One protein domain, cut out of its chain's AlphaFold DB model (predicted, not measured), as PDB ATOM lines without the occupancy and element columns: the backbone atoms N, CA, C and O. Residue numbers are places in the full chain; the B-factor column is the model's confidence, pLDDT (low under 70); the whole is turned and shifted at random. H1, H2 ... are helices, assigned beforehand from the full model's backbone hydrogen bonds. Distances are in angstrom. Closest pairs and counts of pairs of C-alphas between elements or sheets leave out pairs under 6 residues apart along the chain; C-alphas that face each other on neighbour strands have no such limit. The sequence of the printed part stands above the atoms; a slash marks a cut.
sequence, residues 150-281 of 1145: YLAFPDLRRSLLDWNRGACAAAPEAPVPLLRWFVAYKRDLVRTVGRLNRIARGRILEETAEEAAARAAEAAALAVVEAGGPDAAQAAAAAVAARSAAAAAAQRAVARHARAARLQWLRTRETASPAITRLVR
ATOM      1  N   TYR A 150     173.789 167.494 133.774       81.81
ATOM      2  CA  TYR A 150     173.033 167.053 134.951       81.81
ATOM      3  C   TYR A 150     171.734 167.849 135.188       81.81
ATOM      4  O   TYR A 150     170.845 167.337 135.858       81.81
ATOM      5  N   LEU A 151     171.585 169.057 134.623       80.06
ATOM      6  CA  LEU A 151     170.360 169.861 134.752       80.06
ATOM      7  C   LEU A 151     169.164 169.274 133.985       80.06
ATOM      8  O   LEU A 151     168.035 169.687 134.236       80.06
ATOM      9  N   ALA A 152     169.387 168.305 133.089       74.06
ATOM     10  CA  ALA A 152     168.311 167.540 132.458       74.06
ATOM     11  C   ALA A 152     167.584 166.599 133.444       74.06
ATOM     12  O   ALA A 152     166.458 166.191 133.173       74.06
ATOM     13  N   PHE A 153     168.200 166.282 134.590       80.69
ATOM     14  CA  PHE A 153     167.731 165.272 135.540       80.69
ATOM     15  C   PHE A 153     167.415 165.908 136.910       80.69
ATOM     16  O   PHE A 153     168.341 166.294 137.634       80.69
ATOM     17  N   PRO A 154     166.128 166.043 137.297       86.81
ATOM     18  CA  PRO A 154     165.731 166.733 138.530       86.81
ATOM     19  C   PRO A 154     166.312 166.139 139.824       86.81
ATOM     20  O   PRO A 154     166.571 166.880 140.773       86.81
ATOM     21  N   ASP A 155     166.564 164.830 139.867       91.38
ATOM     22  CA  ASP A 155     167.180 164.129 140.999       91.38
ATOM     23  C   ASP A 155     168.681 164.446 141.139       91.38
ATOM     24  O   ASP A 155     169.156 164.745 142.239       91.38
ATOM     25  N   LEU A 156     169.425 164.468 140.024       92.00
ATOM     26  CA  LEU A 156     170.841 164.851 140.005       92.00
ATOM     27  C   LEU A 156     171.010 166.337 140.340       92.00
ATOM     28  O   LEU A 156     171.940 166.709 141.059       92.00
ATOM     29  N   ARG A 157     170.082 167.179 139.864       93.38
ATOM     30  CA  ARG A 157     169.967 168.589 140.251       93.38
ATOM     31  C   ARG A 157     169.756 168.723 141.763       93.38
ATOM     32  O   ARG A 157     170.537 169.403 142.421       93.38
ATOM     33  N   ARG A 158     168.770 168.019 142.333       95.19
ATOM     34  CA  ARG A 158     168.494 168.022 143.781       95.19
ATOM     35  C   ARG A 158     169.691 167.541 144.605       95.19
ATOM     36  O   ARG A 158     170.075 168.218 145.551       95.19
ATOM     37  N   SER A 159     170.353 166.460 144.192       96.31
ATOM     38  CA  SER A 159     171.550 165.930 144.865       96.31
ATOM     39  C   SER A 159     172.706 166.934 144.939       96.31
ATOM     40  O   SER A 159     173.447 166.944 145.922       96.31
ATOM     41  N   LEU A 160     172.868 167.795 143.928       96.62
ATOM     42  CA  LEU A 160     173.847 168.882 143.974       96.62
ATOM     43  C   LEU A 160     173.475 169.940 145.020       96.62
ATOM     44  O   LEU A 160     174.342 170.385 145.769       96.62
ATOM     45  N   LEU A 161     172.201 170.340 145.066       97.25
ATOM     46  CA  LEU A 161     171.701 171.363 145.988       97.25
ATOM     47  C   LEU A 161     171.728 170.881 147.445       97.25
ATOM     48  O   LEU A 161     172.094 171.648 148.332       97.25
ATOM     49  N   ASP A 162     171.408 169.611 147.688       96.94
ATOM     50  CA  ASP A 162     171.433 169.002 149.020       96.94
ATOM     51  C   ASP A 162     172.874 168.863 149.540       96.94
ATOM     52  O   ASP A 162     173.173 169.325 150.644       96.94
ATOM     53  N   TRP A 163     173.807 168.378 148.706       97.69
ATOM     54  CA  TRP A 163     175.246 168.406 149.014       97.69
ATOM     55  C   TRP A 163     175.748 169.831 149.290       97.69
ATOM     56  O   TRP A 163     176.484 170.059 150.250       97.69
ATOM     57  N   ASN A 164     175.332 170.806 148.477       98.00
ATOM     58  CA  ASN A 164     175.763 172.192 148.615       98.00
ATOM     59  C   ASN A 164     175.251 172.848 149.903       98.00
ATOM     60  O   ASN A 164     175.986 173.619 150.518       98.00
ATOM     61  N   ARG A 165     174.020 172.537 150.332       97.56
ATOM     62  CA  ARG A 165     173.473 173.011 151.611       97.56
ATOM     63  C   ARG A 165     174.292 172.491 152.791       97.56
ATOM     64  O   ARG A 165     174.707 173.301 153.615       97.56
ATOM     65  N   GLY A 166     174.599 171.192 152.820       97.25
ATOM     66  CA  GLY A 166     175.471 170.604 153.845       97.25
ATOM     67  C   GLY A 166     176.882 171.206 153.838       97.25
ATOM     68  O   GLY A 166     177.389 171.607 154.881       97.25
ATOM     69  N   ALA A 167     177.488 171.360 152.656       97.38
ATOM     70  CA  ALA A 167     178.808 171.973 152.523       97.38
ATOM     71  C   ALA A 167     178.827 173.436 153.006       97.38
ATOM     72  O   ALA A 167     179.693 173.805 153.791       97.38
ATOM     73  N   CYS A 168     177.862 174.265 152.591       97.62
ATOM     74  CA  CYS A 168     177.792 175.672 152.999       97.62
ATOM     75  C   CYS A 168     177.467 175.858 154.494       97.62
ATOM     76  O   CYS A 168     177.858 176.875 155.060       97.62
ATOM     77  N   ALA A 169     176.783 174.900 155.133       96.12
ATOM     78  CA  ALA A 169     176.562 174.903 156.581       96.12
ATOM     79  C   ALA A 169     177.853 174.615 157.375       96.12
ATOM     80  O   ALA A 169     178.032 175.147 158.462       96.12
ATOM     81  N   ALA A 170     178.786 173.845 156.806       95.88
ATOM     82  CA  ALA A 170     180.097 173.551 157.392       95.88
ATOM     83  C   ALA A 170     181.186 174.606 157.062       95.88
ATOM     84  O   ALA A 170     182.379 174.302 157.118       95.88
ATOM     85  N   ALA A 171     180.801 175.827 156.668       97.19
ATOM     86  CA  ALA A 171     181.724 176.901 156.293       97.19
ATOM     87  C   ALA A 171     182.169 177.723 157.531       97.19
ATOM     88  O   ALA A 171     181.323 178.428 158.092       97.19
ATOM     89  N   PRO A 172     183.459 177.691 157.943       97.12
ATOM     90  CA  PRO A 172     183.936 178.280 159.203       97.12
ATOM     91  C   PRO A 172     183.629 179.773 159.365       97.12
ATOM     92  O   PRO A 172     183.731 180.519 158.397       97.12
ATOM     93  N   GLU A 173     183.333 180.230 160.587       93.12
ATOM     94  CA  GLU A 173     183.074 181.658 160.857       93.12
ATOM     95  C   GLU A 173     184.336 182.530 160.858       93.12
ATOM     96  O   GLU A 173     184.313 183.662 160.380       93.12
ATOM     97  N   ALA A 174     185.462 182.011 161.355       94.00
ATOM     98  CA  ALA A 174     186.703 182.777 161.427       94.00
ATOM     99  C   ALA A 174     187.260 183.092 160.013       94.00
ATOM    100  O   ALA A 174     187.413 182.162 159.209       94.00
ATOM    101  N   PRO A 175     187.648 184.352 159.706       93.06
ATOM    102  CA  PRO A 175     188.047 184.777 158.359       93.06
ATOM    103  C   PRO A 175     189.127 183.914 157.695       93.06
ATOM    104  O   PRO A 175     188.916 183.381 156.607       93.06
ATOM    105  N   VAL A 176     190.285 183.720 158.335       94.25
ATOM    106  CA  VAL A 176     191.408 182.986 157.718       94.25
ATOM    107  C   VAL A 176     191.078 181.495 157.485       94.25
ATOM    108  O   VAL A 176     191.343 181.006 156.379       94.25
ATOM    109  N   PRO A 177     190.457 180.762 158.434       96.94
ATOM    110  CA  PRO A 177     189.889 179.438 158.168       96.94
ATOM    111  C   PRO A 177     188.882 179.405 157.011       96.94
ATOM    112  O   PRO A 177     188.997 178.523 156.159       96.94
ATOM    113  N   LEU A 178     187.960 180.371 156.912       98.00
ATOM    114  CA  LEU A 178     186.981 180.447 155.820       98.00
ATOM    115  C   LEU A 178     187.654 180.592 154.444       98.00
ATOM    116  O   LEU A 178     187.311 179.869 153.505       98.00
ATOM    117  N   LEU A 179     188.649 181.478 154.324       97.69
ATOM    118  CA  LEU A 179     189.396 181.691 153.077       97.69
ATOM    119  C   LEU A 179     190.171 180.434 152.639       97.69
ATOM    120  O   LEU A 179     190.252 180.146 151.443       97.69
ATOM    121  N   ARG A 180     190.714 179.658 153.592       96.44
ATOM    122  CA  ARG A 180     191.362 178.359 153.321       96.44
ATOM    123  C   ARG A 180     190.337 177.296 152.909       96.44
ATOM    124  O   ARG A 180     190.528 176.621 151.897       96.44
ATOM    125  N   TRP A 181     189.239 177.183 153.655       98.00
ATOM    126  CA  TRP A 181     188.141 176.245 153.406       98.00
ATOM    127  C   TRP A 181     187.504 176.455 152.023       98.00
ATOM    128  O   TRP A 181     187.266 175.485 151.302       98.00
ATOM    129  N   PHE A 182     187.315 177.705 151.589       98.06
ATOM    130  CA  PHE A 182     186.673 178.020 150.308       98.06
ATOM    131  C   PHE A 182     187.423 177.434 149.097       98.06
ATOM    132  O   PHE A 182     186.803 177.005 148.121       98.06
ATOM    133  N   VAL A 183     188.757 177.337 149.166       97.00
ATOM    134  CA  VAL A 183     189.578 176.698 148.119       97.00
ATOM    135  C   VAL A 183     189.292 175.192 148.028       97.00
ATOM    136  O   VAL A 183     189.199 174.651 146.922       97.00
ATOM    137  N   ALA A 184     189.095 174.514 149.165       96.69
ATOM    138  CA  ALA A 184     188.684 173.109 149.198       96.69
ATOM    139  C   ALA A 184     187.242 172.939 148.687       96.69
ATOM    140  O   ALA A 184     187.009 172.141 147.782       96.69
ATOM    141  N   TYR A 185     186.305 173.770 149.155       97.69
ATOM    142  CA  TYR A 185     184.918 173.785 148.682       97.69
ATOM    143  C   TYR A 185     184.812 173.920 147.151       97.69
ATOM    144  O   TYR A 185     184.117 173.123 146.520       97.69
ATOM    145  N   LYS A 186     185.554 174.842 146.509       96.69
ATOM    146  CA  LYS A 186     185.552 174.959 145.033       96.69
ATOM    147  C   LYS A 186     186.073 173.692 144.339       96.69
ATOM    148  O   LYS A 186     185.501 173.268 143.332       96.69
ATOM    149  N   ARG A 187     187.131 173.064 144.867       95.81
ATOM    150  CA  ARG A 187     187.675 171.790 144.353       95.81
ATOM    151  C   ARG A 187     186.648 170.660 144.461       95.81
ATOM    152  O   ARG A 187     186.521 169.849 143.541       95.81
ATOM    153  N   ASP A 188     185.911 170.615 145.562       96.81
ATOM    154  CA  ASP A 188     184.984 169.528 145.861       96.81
ATOM    155  C   ASP A 188     183.632 169.719 145.141       96.81
ATOM    156  O   ASP A 188     183.088 168.751 144.610       96.81
ATOM    157  N   LEU A 189     183.201 170.964 144.898       96.19
ATOM    158  CA  LEU A 189     182.143 171.308 143.935       96.19
ATOM    159  C   LEU A 189     182.479 170.819 142.512       96.19
ATOM    160  O   LEU A 189     181.653 170.179 141.859       96.19
ATOM    161  N   VAL A 190     183.706 171.068 142.032       95.06
ATOM    162  CA  VAL A 190     184.187 170.596 140.716       95.06
ATOM    163  C   VAL A 190     184.164 169.062 140.620       95.06
ATOM    164  O   VAL A 190     183.814 168.518 139.567       95.06
ATOM    165  N   ARG A 191     184.491 168.351 141.709       95.19
ATOM    166  CA  ARG A 191     184.403 166.881 141.798       95.19
ATOM    167  C   ARG A 191     182.949 166.396 141.768       95.19
ATOM    168  O   ARG A 191     182.628 165.530 140.953       95.19
ATOM    169  N   THR A 192     182.064 166.978 142.580       95.75
ATOM    170  CA  THR A 192     180.637 166.611 142.663       95.75
ATOM    171  C   THR A 192     179.917 166.834 141.332       95.75
ATOM    172  O   THR A 192     179.308 165.904 140.801       95.75
ATOM    173  N   VAL A 193     180.069 168.011 140.715       94.19
ATOM    174  CA  VAL A 193     179.502 168.305 139.386       94.19
ATOM    175  C   VAL A 193     180.117 167.395 138.310       94.19
ATOM    176  O   VAL A 193     179.414 166.947 137.404       94.19
ATOM    177  N   GLY A 194     181.401 167.038 138.425       92.62
ATOM    178  CA  GLY A 194     182.055 166.053 137.554       92.62
ATOM    179  C   GLY A 194     181.541 164.611 137.715       92.62
ATOM    180  O   GLY A 194     181.544 163.850 136.746       92.62
ATOM    181  N   ARG A 195     181.067 164.218 138.906       94.88
ATOM    182  CA  ARG A 195     180.383 162.934 139.147       94.88
ATOM    183  C   ARG A 195     178.983 162.945 138.536       94.88
ATOM    184  O   ARG A 195     178.674 162.074 137.729       94.88
ATOM    185  N   LEU A 196     178.176 163.956 138.854       93.94
ATOM    186  CA  LEU A 196     176.788 164.061 138.385       93.94
ATOM    187  C   LEU A 196     176.697 164.142 136.852       93.94
ATOM    188  O   LEU A 196     175.857 163.478 136.257       93.94
ATOM    189  N   ASN A 197     177.613 164.858 136.191       88.19
ATOM    190  CA  ASN A 197     177.674 164.887 134.724       88.19
ATOM    191  C   ASN A 197     178.069 163.545 134.081       88.19
ATOM    192  O   ASN A 197     177.751 163.344 132.913       88.19
ATOM    193  N   ARG A 198     178.762 162.635 134.784       89.38
ATOM    194  CA  ARG A 198     179.017 161.279 134.261       89.38
ATOM    195  C   ARG A 198     177.749 160.429 134.315       89.38
ATOM    196  O   ARG A 198     177.401 159.837 133.302       89.38
ATOM    197  N   ILE A 199     177.023 160.470 135.434       88.62
ATOM    198  CA  ILE A 199     175.727 159.786 135.594       88.62
ATOM    199  C   ILE A 199     174.717 160.307 134.559       88.62
ATOM    200  O   ILE A 199     174.102 159.524 133.846       88.62
ATOM    201  N   ALA A 200     174.619 161.630 134.398       81.94
ATOM    202  CA  ALA A 200     173.754 162.256 133.398       81.94
ATOM    203  C   ALA A 200     174.092 161.838 131.956       81.94
ATOM    204  O   ALA A 200     173.197 161.692 131.134       81.94
ATOM    205  N   ARG A 201     175.378 161.634 131.630       78.00
ATOM    206  CA  ARG A 201     175.792 161.150 130.302       78.00
ATOM    207  C   ARG A 201     175.460 159.676 130.086       78.00
ATOM    208  O   ARG A 201     175.068 159.352 128.974       78.00
ATOM    209  N   GLY A 202     175.567 158.833 131.118       77.69
ATOM    210  CA  GLY A 202     175.043 157.461 131.089       77.69
ATOM    211  C   GLY A 202     173.555 157.469 130.746       77.69
ATOM    212  O   GLY A 202     173.173 157.008 129.678       77.69
ATOM    213  N   ARG A 203     172.751 158.182 131.544       76.69
ATOM    214  CA  ARG A 203     171.303 158.319 131.318       76.69
ATOM    215  C   ARG A 203     170.913 158.905 129.961       76.69
ATOM    216  O   ARG A 203     169.908 158.495 129.403       76.69
ATOM    217  N   ILE A 204     171.681 159.840 129.399       69.44
ATOM    218  CA  ILE A 204     171.421 160.357 128.039       69.44
ATOM    219  C   ILE A 204     171.694 159.285 126.971       69.44
ATOM    220  O   ILE A 204     170.978 159.235 125.975       69.44
ATOM    221  N   LEU A 205     172.694 158.421 127.173       66.81
ATOM    222  CA  LEU A 205     172.957 157.280 126.291       66.81
ATOM    223  C   LEU A 205     171.890 156.180 126.467       66.81
ATOM    224  O   LEU A 205     171.446 155.604 125.475       66.81
ATOM    225  N   GLU A 206     171.417 155.957 127.695       65.38
ATOM    226  CA  GLU A 206     170.295 155.067 128.035       65.38
ATOM    227  C   GLU A 206     168.952 155.583 127.476       65.38
ATOM    228  O   GLU A 206     168.164 154.802 126.957       65.38
ATOM    229  N   GLU A 207     168.698 156.897 127.457       60.22
ATOM    230  CA  GLU A 207     167.545 157.483 126.747       60.22
ATOM    231  C   GLU A 207     167.641 157.313 125.221       60.22
ATOM    232  O   GLU A 207     166.621 157.321 124.531       60.22
ATOM    233  N   THR A 208     168.847 157.115 124.680       63.50
ATOM    234  CA  THR A 208     169.049 156.674 123.292       63.50
ATOM    235  C   THR A 208     169.088 155.148 123.139       63.50
ATOM    236  O   THR A 208     169.460 154.672 122.071       63.50
ATOM    237  N   ALA A 209     168.673 154.355 124.137       66.25
ATOM    238  CA  ALA A 209     168.660 152.892 124.030       66.25
ATOM    239  C   ALA A 209     167.743 152.378 122.907       66.25
ATOM    240  O   ALA A 209     168.114 151.418 122.242       66.25
ATOM    241  N   GLU A 210     166.614 153.037 122.608       65.25
ATOM    242  CA  GLU A 210     165.808 152.708 121.416       65.25
ATOM    243  C   GLU A 210     166.606 152.910 120.111       65.25
ATOM    244  O   GLU A 210     166.565 152.077 119.209       65.25
ATOM    245  N   GLU A 211     167.380 153.999 120.015       70.25
ATOM    246  CA  GLU A 211     168.237 154.303 118.860       70.25
ATOM    247  C   GLU A 211     169.435 153.336 118.776       70.25
ATOM    248  O   GLU A 211     169.826 152.922 117.684       70.25
ATOM    249  N   ALA A 212     169.999 152.938 119.921       69.50
ATOM    250  CA  ALA A 212     171.106 151.992 120.016       69.50
ATOM    251  C   ALA A 212     170.672 150.550 119.704       69.50
ATOM    252  O   ALA A 212     171.352 149.873 118.938       69.50
ATOM    253  N   ALA A 213     169.529 150.099 120.227       75.06
ATOM    254  CA  ALA A 213     168.958 148.784 119.944       75.06
ATOM    255  C   ALA A 213     168.532 148.666 118.475       75.06
ATOM    256  O   ALA A 213     168.853 147.675 117.823       75.06
ATOM    257  N   ALA A 214     167.904 149.704 117.910       73.56
ATOM    258  CA  ALA A 214     167.574 149.733 116.488       73.56
ATOM    259  C   ALA A 214     168.832 149.751 115.593       73.56
ATOM    260  O   ALA A 214     168.868 149.049 114.584       73.56
ATOM    261  N   ARG A 215     169.909 150.457 115.985       74.69
ATOM    262  CA  ARG A 215     171.220 150.349 115.309       74.69
ATOM    263  C   ARG A 215     171.891 148.987 115.483       74.69
ATOM    264  O   ARG A 215     172.599 148.566 114.576       74.69
ATOM    265  N   ALA A 216     171.708 148.309 116.615       80.62
ATOM    266  CA  ALA A 216     172.244 146.967 116.837       80.62
ATOM    267  C   ALA A 216     171.506 145.930 115.976       80.62
ATOM    268  O   ALA A 216     172.151 145.102 115.339       80.62
ATOM    269  N   ALA A 217     170.177 146.035 115.877       81.25
ATOM    270  CA  ALA A 217     169.363 145.243 114.958       81.25
ATOM    271  C   ALA A 217     169.728 145.517 113.488       81.25
ATOM    272  O   ALA A 217     169.882 144.574 112.714       81.25
ATOM    273  N   GLU A 218     169.953 146.784 113.113       82.62
ATOM    274  CA  GLU A 218     170.496 147.129 111.796       82.62
ATOM    275  C   GLU A 218     171.866 146.463 111.588       82.62
ATOM    276  O   GLU A 218     172.049 145.759 110.605       82.62
ATOM    277  N   ALA A 219     172.818 146.622 112.512       81.06
ATOM    278  CA  ALA A 219     174.160 146.054 112.388       81.06
ATOM    279  C   ALA A 219     174.165 144.514 112.298       81.06
ATOM    280  O   ALA A 219     174.952 143.957 111.534       81.06
ATOM    281  N   ALA A 220     173.274 143.832 113.025       84.38
ATOM    282  CA  ALA A 220     173.108 142.382 112.954       84.38
ATOM    283  C   ALA A 220     172.537 141.939 111.597       84.38
ATOM    284  O   ALA A 220     173.097 141.050 110.956       84.38
ATOM    285  N   ALA A 221     171.485 142.605 111.108       83.88
ATOM    286  CA  ALA A 221     170.950 142.356 109.771       83.88
ATOM    287  C   ALA A 221     172.009 142.630 108.684       83.88
ATOM    288  O   ALA A 221     172.202 141.823 107.778       83.88
ATOM    289  N   LEU A 222     172.778 143.715 108.819       83.56
ATOM    290  CA  LEU A 222     173.888 144.042 107.925       83.56
ATOM    291  C   LEU A 222     175.003 142.992 107.939       83.56
ATOM    292  O   LEU A 222     175.593 142.758 106.891       83.56
ATOM    293  N   ALA A 223     175.285 142.327 109.062       84.62
ATOM    294  CA  ALA A 223     176.261 141.237 109.096       84.62
ATOM    295  C   ALA A 223     175.824 140.043 108.222       84.62
ATOM    296  O   ALA A 223     176.655 139.471 107.518       84.62
ATOM    297  N   VAL A 224     174.524 139.724 108.188       83.81
ATOM    298  CA  VAL A 224     173.955 138.693 107.295       83.81
ATOM    299  C   VAL A 224     174.017 139.136 105.825       83.81
ATOM    300  O   VAL A 224     174.414 138.356 104.959       83.81
ATOM    301  N   VAL A 225     173.716 140.410 105.538       81.50
ATOM    302  CA  VAL A 225     173.880 141.009 104.196       81.50
ATOM    303  C   VAL A 225     175.347 140.953 103.733       81.50
ATOM    304  O   VAL A 225     175.605 140.656 102.568       81.50
ATOM    305  N   GLU A 226     176.312 141.222 104.623       85.19
ATOM    306  CA  GLU A 226     177.755 141.186 104.328       85.19
ATOM    307  C   GLU A 226     178.295 139.756 104.147       85.19
ATOM    308  O   GLU A 226     179.115 139.543 103.254       85.19
ATOM    309  N   ALA A 227     177.822 138.771 104.920       82.25
ATOM    310  CA  ALA A 227     178.163 137.361 104.709       82.25
ATOM    311  C   ALA A 227     177.677 136.862 103.333       82.25
ATOM    312  O   ALA A 227     178.448 136.300 102.546       82.25
ATOM    313  N   GLY A 228     176.417 137.159 103.004       72.56
ATOM    314  CA  GLY A 228     175.762 136.703 101.783       72.56
ATOM    315  C   GLY A 228     175.224 135.271 101.887       72.56
ATOM    316  O   GLY A 228     175.665 134.467 102.702       72.56
ATOM    317  N   GLY A 229     174.244 134.963 101.041       76.00
ATOM    318  CA  GLY A 229     173.448 133.736 101.088       76.00
ATOM    319  C   GLY A 229     172.057 133.993 100.494       76.00
ATOM    320  O   GLY A 229     171.823 135.103 100.002       76.00
ATOM    321  N   PRO A 230     171.129 133.019 100.537       73.00
ATOM    322  CA  PRO A 230     169.747 133.229 100.092       73.00
ATOM    323  C   PRO A 230     169.052 134.342 100.897       73.00
ATOM    324  O   PRO A 230     168.395 135.211 100.326       73.00
ATOM    325  N   ASP A 231     169.293 134.393 102.209       77.81
ATOM    326  CA  ASP A 231     168.603 135.295 103.142       77.81
ATOM    327  C   ASP A 231     169.062 136.760 103.042       77.81
ATOM    328  O   ASP A 231     168.462 137.651 103.644       77.81
ATOM    329  N   ALA A 232     170.118 137.049 102.271       74.94
ATOM    330  CA  ALA A 232     170.728 138.377 102.196       74.94
ATOM    331  C   ALA A 232     169.759 139.468 101.693       74.94
ATOM    332  O   ALA A 232     169.871 140.624 102.103       74.94
ATOM    333  N   ALA A 233     168.779 139.114 100.853       71.00
ATOM    334  CA  ALA A 233     167.732 140.041 100.412       71.00
ATOM    335  C   ALA A 233     166.736 140.371 101.542       71.00
ATOM    336  O   ALA A 233     166.403 141.538 101.765       71.00
ATOM    337  N   GLN A 234     166.312 139.364 102.312       78.00
ATOM    338  CA  GLN A 234     165.426 139.545 103.465       78.00
ATOM    339  C   GLN A 234     166.132 140.316 104.593       78.00
ATOM    340  O   GLN A 234     165.549 141.221 105.193       78.00
ATOM    341  N   ALA A 235     167.417 140.035 104.822       82.06
ATOM    342  CA  ALA A 235     168.256 140.775 105.757       82.06
ATOM    343  C   ALA A 235     168.461 142.245 105.336       82.06
ATOM    344  O   ALA A 235     168.481 143.127 106.194       82.06
ATOM    345  N   ALA A 236     168.537 142.552 104.033       77.69
ATOM    346  CA  ALA A 236     168.600 143.935 103.553       77.69
ATOM    347  C   ALA A 236     167.301 144.704 103.861       77.69
ATOM    348  O   ALA A 236     167.358 145.823 104.378       77.69
ATOM    349  N   ALA A 237     166.134 144.087 103.646       79.12
ATOM    350  CA  ALA A 237     164.848 144.666 104.040       79.12
ATOM    351  C   ALA A 237     164.750 144.878 105.567       79.12
ATOM    352  O   ALA A 237     164.330 145.946 106.018       79.12
ATOM    353  N   ALA A 238     165.213 143.910 106.368       82.50
ATOM    354  CA  ALA A 238     165.273 144.032 107.826       82.50
ATOM    355  C   ALA A 238     166.202 145.175 108.285       82.50
ATOM    356  O   ALA A 238     165.835 145.943 109.176       82.50
ATOM    357  N   ALA A 239     167.362 145.355 107.642       82.06
ATOM    358  CA  ALA A 239     168.271 146.468 107.918       82.06
ATOM    359  C   ALA A 239     167.632 147.834 107.600       82.06
ATOM    360  O   ALA A 239     167.757 148.768 108.391       82.06
ATOM    361  N   VAL A 240     166.889 147.953 106.492       81.62
ATOM    362  CA  VAL A 240     166.144 149.178 106.132       81.62
ATOM    363  C   VAL A 240     165.025 149.480 107.140       81.62
ATOM    364  O   VAL A 240     164.832 150.640 107.521       81.62
ATOM    365  N   ALA A 241     164.320 148.456 107.630       82.31
ATOM    366  CA  ALA A 241     163.300 148.604 108.670       82.31
ATOM    367  C   ALA A 241     163.905 149.034 110.021       82.31
ATOM    368  O   ALA A 241     163.453 150.013 110.620       82.31
ATOM    369  N   ALA A 242     164.977 148.372 110.466       81.00
ATOM    370  CA  ALA A 242     165.699 148.710 111.693       81.00
ATOM    371  C   ALA A 242     166.289 150.131 111.639       81.00
ATOM    372  O   ALA A 242     166.134 150.911 112.582       81.00
ATOM    373  N   ARG A 243     166.858 150.529 110.493       79.69
ATOM    374  CA  ARG A 243     167.316 151.902 110.241       79.69
ATOM    375  C   ARG A 243     166.183 152.923 110.346       79.69
ATOM    376  O   ARG A 243     166.376 154.005 110.899       79.69
ATOM    377  N   SER A 244     164.997 152.589 109.842       78.00
ATOM    378  CA  SER A 244     163.810 153.453 109.912       78.00
ATOM    379  C   SER A 244     163.299 153.604 111.353       78.00
ATOM    380  O   SER A 244     162.954 154.710 111.774       78.00
ATOM    381  N   ALA A 245     163.347 152.536 112.156       76.25
ATOM    382  CA  ALA A 245     163.080 152.600 113.595       76.25
ATOM    383  C   ALA A 245     164.123 153.465 114.335       76.25
ATOM    384  O   ALA A 245     163.749 154.341 115.121       76.25
ATOM    385  N   ALA A 246     165.415 153.309 114.021       72.62
ATOM    386  CA  ALA A 246     166.488 154.151 114.559       72.62
ATOM    387  C   ALA A 246     166.304 155.630 114.172       72.62
ATOM    388  O   ALA A 246     166.522 156.517 114.998       72.62
ATOM    389  N   ALA A 247     165.836 155.908 112.950       66.81
ATOM    390  CA  ALA A 247     165.488 157.252 112.498       66.81
ATOM    391  C   ALA A 247     164.365 157.861 113.351       66.81
ATOM    392  O   ALA A 247     164.495 158.992 113.821       66.81
ATOM    393  N   ALA A 248     163.290 157.107 113.593       67.69
ATOM    394  CA  ALA A 248     162.153 157.548 114.397       67.69
ATOM    395  C   ALA A 248     162.501 157.712 115.891       67.69
ATOM    396  O   ALA A 248     161.981 158.617 116.546       67.69
ATOM    397  N   ALA A 249     163.385 156.874 116.445       68.12
ATOM    398  CA  ALA A 249     163.924 157.035 117.799       68.12
ATOM    399  C   ALA A 249     164.782 158.308 117.916       68.12
ATOM    400  O   ALA A 249     164.487 159.183 118.736       68.12
ATOM    401  N   ALA A 250     165.757 158.477 117.017       62.38
ATOM    402  CA  ALA A 250     166.614 159.660 116.958       62.38
ATOM    403  C   ALA A 250     165.798 160.952 116.775       62.38
ATOM    404  O   ALA A 250     166.043 161.953 117.451       62.38
ATOM    405  N   GLN A 251     164.783 160.941 115.904       58.19
ATOM    406  CA  GLN A 251     163.883 162.081 115.713       58.19
ATOM    407  C   GLN A 251     163.085 162.409 116.981       58.19
ATOM    408  O   GLN A 251     162.997 163.586 117.327       58.19
ATOM    409  N   ARG A 252     162.560 161.418 117.717       61.47
ATOM    410  CA  ARG A 252     161.860 161.649 118.998       61.47
ATOM    411  C   ARG A 252     162.790 162.252 120.064       61.47
ATOM    412  O   ARG A 252     162.413 163.232 120.713       61.47
ATOM    413  N   ALA A 253     164.022 161.753 120.190       56.78
ATOM    414  CA  ALA A 253     165.027 162.285 121.119       56.78
ATOM    415  C   ALA A 253     165.496 163.712 120.751       56.78
ATOM    416  O   ALA A 253     165.608 164.598 121.612       56.78
ATOM    417  N   VAL A 254     165.720 163.973 119.458       52.03
ATOM    418  CA  VAL A 254     166.144 165.284 118.941       52.03
ATOM    419  C   VAL A 254     165.004 166.303 118.970       52.03
ATOM    420  O   VAL A 254     165.256 167.456 119.310       52.03
ATOM    421  N   ALA A 255     163.755 165.922 118.685       45.09
ATOM    422  CA  ALA A 255     162.612 166.840 118.663       45.09
ATOM    423  C   ALA A 255     162.405 167.548 120.010       45.09
ATOM    424  O   ALA A 255     162.127 168.750 120.038       45.09
ATOM    425  N   ARG A 256     162.622 166.842 121.130       48.44
ATOM    426  CA  ARG A 256     162.577 167.407 122.490       48.44
ATOM    427  C   ARG A 256     163.581 168.562 122.645       48.44
ATOM    428  O   ARG A 256     163.216 169.667 123.048       48.44
ATOM    429  N   HIS A 257     164.825 168.328 122.230       45.16
ATOM    430  CA  HIS A 257     165.927 169.291 122.294       45.16
ATOM    431  C   HIS A 257     165.800 170.426 121.264       45.16
ATOM    432  O   HIS A 257     166.060 171.584 121.586       45.16
ATOM    433  N   ALA A 258     165.342 170.134 120.046       39.56
ATOM    434  CA  ALA A 258     165.106 171.123 118.999       39.56
ATOM    435  C   ALA A 258     163.943 172.065 119.356       39.56
ATOM    436  O   ALA A 258     164.042 173.277 119.151       39.56
ATOM    437  N   ARG A 259     162.870 171.542 119.970       40.94
ATOM    438  CA  ARG A 259     161.767 172.345 120.521       40.94
ATOM    439  C   ARG A 259     162.256 173.235 121.665       40.94
ATOM    440  O   ARG A 259     161.938 174.423 121.668       40.94
ATOM    441  N   ALA A 260     163.087 172.713 122.571       43.44
ATOM    442  CA  ALA A 260     163.718 173.511 123.624       43.44
ATOM    443  C   ALA A 260     164.624 174.625 123.058       43.44
ATOM    444  O   ALA A 260     164.512 175.769 123.488       43.44
ATOM    445  N   ALA A 261     165.446 174.335 122.044       42.03
ATOM    446  CA  ALA A 261     166.304 175.322 121.383       42.03
ATOM    447  C   ALA A 261     165.505 176.397 120.617       42.03
ATOM    448  O   ALA A 261     165.844 177.577 120.687       42.03
ATOM    449  N   ARG A 262     164.407 176.023 119.940       42.81
ATOM    450  CA  ARG A 262     163.478 176.970 119.289       42.81
ATOM    451  C   ARG A 262     162.795 177.880 120.315       42.81
ATOM    452  O   ARG A 262     162.732 179.088 120.107       42.81
ATOM    453  N   LEU A 263     162.337 177.323 121.439       44.41
ATOM    454  CA  LEU A 263     161.767 178.092 122.551       44.41
ATOM    455  C   LEU A 263     162.811 178.993 123.226       44.41
ATOM    456  O   LEU A 263     162.489 180.112 123.609       44.41
ATOM    457  N   GLN A 264     164.064 178.546 123.343       43.91
ATOM    458  CA  GLN A 264     165.164 179.370 123.841       43.91
ATOM    459  C   GLN A 264     165.454 180.542 122.896       43.91
ATOM    460  O   GLN A 264     165.583 181.663 123.372       43.91
ATOM    461  N   TRP A 265     165.481 180.317 121.579       46.78
ATOM    462  CA  TRP A 265     165.681 181.385 120.594       46.78
ATOM    463  C   TRP A 265     164.561 182.439 120.631       46.78
ATOM    464  O   TRP A 265     164.848 183.634 120.696       46.78
ATOM    465  N   LEU A 266     163.294 182.010 120.710       42.91
ATOM    466  CA  LEU A 266     162.147 182.913 120.898       42.91
ATOM    467  C   LEU A 266     162.263 183.760 122.182       42.91
ATOM    468  O   LEU A 266     161.802 184.896 122.217       42.91
ATOM    469  N   ARG A 267     162.924 183.241 123.229       41.84
ATOM    470  CA  ARG A 267     163.206 183.978 124.475       41.84
ATOM    471  C   ARG A 267     164.397 184.946 124.366       41.84
ATOM    472  O   ARG A 267     164.489 185.849 125.193       41.84
ATOM    473  N   THR A 268     165.298 184.793 123.389       40.72
ATOM    474  CA  THR A 268     166.519 185.621 123.249       40.72
ATOM    475  C   THR A 268     166.433 186.758 122.218       40.72
ATOM    476  O   THR A 268     167.379 187.544 122.122       40.72
ATOM    477  N   ARG A 269     165.320 186.884 121.479       48.69
ATOM    478  CA  ARG A 269     165.075 187.923 120.448       48.69
ATOM    479  C   ARG A 269     166.240 188.046 119.436       48.69
ATOM    480  O   ARG A 269     166.869 187.044 119.106       48.69
ATOM    481  N   GLU A 270     166.538 189.254 118.946       43.62
ATOM    482  CA  GLU A 270     167.559 189.544 117.913       43.62
ATOM    483  C   GLU A 270     169.023 189.261 118.320       43.62
ATOM    484  O   GLU A 270     169.937 189.463 117.515       43.62
ATOM    485  N   THR A 271     169.285 188.813 119.555       45.69
ATOM    486  CA  THR A 271     170.658 188.567 120.020       45.69
ATOM    487  C   THR A 271     171.314 187.402 119.272       45.69
ATOM    488  O   THR A 271     170.669 186.421 118.896       45.69
ATOM    489  N   ALA A 272     172.628 187.502 119.049       45.41
ATOM    490  CA  ALA A 272     173.395 186.519 118.288       45.41
ATOM    491  C   ALA A 272     173.306 185.113 118.914       45.41
ATOM    492  O   ALA A 272     173.959 184.817 119.916       45.41
ATOM    493  N   SER A 273     172.505 184.233 118.301       47.50
ATOM    494  CA  SER A 273     172.273 182.867 118.783       47.50
ATOM    495  C   SER A 273     173.602 182.118 118.974       47.50
ATOM    496  O   SER A 273     174.330 181.915 117.994       47.50
ATOM    497  N   PRO A 274     173.937 181.643 120.192       52.22
ATOM    498  CA  PRO A 274     175.181 180.909 120.427       52.22
ATOM    499  C   PRO A 274     175.254 179.585 119.656       52.22
ATOM    500  O   PRO A 274     176.346 179.128 119.332       52.22
ATOM    501  N   ALA A 275     174.107 178.978 119.330       49.16
ATOM    502  CA  ALA A 275     174.045 177.783 118.492       49.16
ATOM    503  C   ALA A 275     174.433 178.101 117.039       49.16
ATOM    504  O   ALA A 275     175.297 177.434 116.476       49.16
ATOM    505  N   ILE A 276     173.875 179.171 116.462       49.28
ATOM    506  CA  ILE A 276     174.234 179.618 115.106       49.28
ATOM    507  C   ILE A 276     175.686 180.108 115.083       49.28
ATOM    508  O   ILE A 276     176.441 179.709 114.209       49.28
ATOM    509  N   THR A 277     176.136 180.846 116.098       52.69
ATOM    510  CA  THR A 277     177.538 181.284 116.224       52.69
ATOM    511  C   THR A 277     178.519 180.102 116.267       52.69
ATOM    512  O   THR A 277     179.623 180.212 115.745       52.69
ATOM    513  N   ARG A 278     178.131 178.944 116.832       52.81
ATOM    514  CA  ARG A 278     178.929 177.702 116.770       52.81
ATOM    515  C   ARG A 278     178.928 177.053 115.382       52.81
ATOM    516  O   ARG A 278     179.962 176.529 114.998       52.81
ATOM    517  N   LEU A 279     177.810 177.096 114.651       45.12
ATOM    518  CA  LEU A 279     177.684 176.561 113.282       45.12
ATOM    519  C   LEU A 279     178.367 177.448 112.223       45.12
ATOM    520  O   LEU A 279     178.809 176.955 111.193       45.12
ATOM    521  N   VAL A 280     178.442 178.756 112.481       45.00
ATOM    522  CA  VAL A 280     179.116 179.769 111.651       45.00
ATOM    523  C   VAL A 280     180.619 179.849 111.961       45.00
ATOM    524  O   VAL A 280     181.397 180.345 111.148       45.00
ATOM    525  N   ARG A 281     181.059 179.337 113.119       48.94
ATOM    526  CA  ARG A 281     182.485 179.198 113.435       48.94
ATOM    527  C   ARG A 281     183.101 178.168 112.476       48.94
ATOM    528  O   ARG A 281     182.566 177.063 112.394       48.94
TER     529      ARG A 281
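What this domain is: This is residues 150 to 281 of the 1145 residues of the protein "Reverse transcriptase domain-containing protein" of Chlamydomonas reinhardtii (UniProt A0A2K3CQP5). Two helical hairpins follow one another along a long, thin model: H1 and H2 lie side by side in one half, and H3 and H4 in the other. H2 and H3 follow in succession along the length, while H4 folds back beside H3 and then diverges as an arm, with residues 254 to 260 and 266 to 268 sticking out; after H4 the chain turns back through a tight link into the short H5, which touches no helix. The printed part has 132 residues, with five named helices in the order H1, H2, H3, H4, H5 and no named strand, and its class is all helix. It is extended, with a radius of gyration of the C-alphas of 23.6 A and spans of 81 by 39 by 27 A.

Where its parts are: H1 covers residues 154 to 169 and measures 22.6 A from first to last C-alpha, beginning at C-alpha 154 (165.731, 166.733, 138.530). H2, residues 175 to 207, measures 46.5 A and has a kink of 28 degrees near residue 184. H3, residues 209 to 227, measures 26.5 A. H4, residues 232 to 268, is the longest helix at 37 residues and 51.9 A, from C-alpha 232 (170.728, 138.377, 102.196), with a kink of 31 degrees near residue 255. H5, residues 274 to 280, measures 9.7 A and ends at C-alpha 280 (179.116, 179.769, 111.651).

How they stand to each other: H1 and H2 form a helical hairpin and touch, with residues 185 to 200 of H2 alone; the closest C-alphas are those of Leu 156 and Leu 196, 6.2 A apart. Their lines stand at a shallow tilt of 11 degrees, opposite ways. H2 and H3 meet only through their link of 1 residue. H3 and H4 form the other helical hairpin and touch, with 39 pairs of C-alphas within 8 A; the closest are those of Glu 218 and Ala 239, 4.5 A apart. They run opposite ways at a shallow tilt of 29 degrees. H2 and H4 are close but not clearly touching, the closest C-alphas being those of Glu 207 and Ala 253, 7.8 A apart, at a steep tilt of 38 degrees. H5 touches no helix and is apart from H4. Among the other pairs, H1 and H4 are apart. In H1, H3 and H5 every O i to N i+4 pair is within hydrogen-bond range; in H2 it is 26 of 29, in H4 31 of 33.

The domain as a whole: The two C-alphas farthest apart are those of Ala 174 and Pro 230, 80.7 A. The printed part has no cut, and the four links between helices are tight. Residues 276 to 281 stand free, of which 276 to 280 belong to H5. The mean pLDDT of the printed part is 76.0, and 43 residues are under 70: residues 204 to 210, residue 212 and residues 247 to 281.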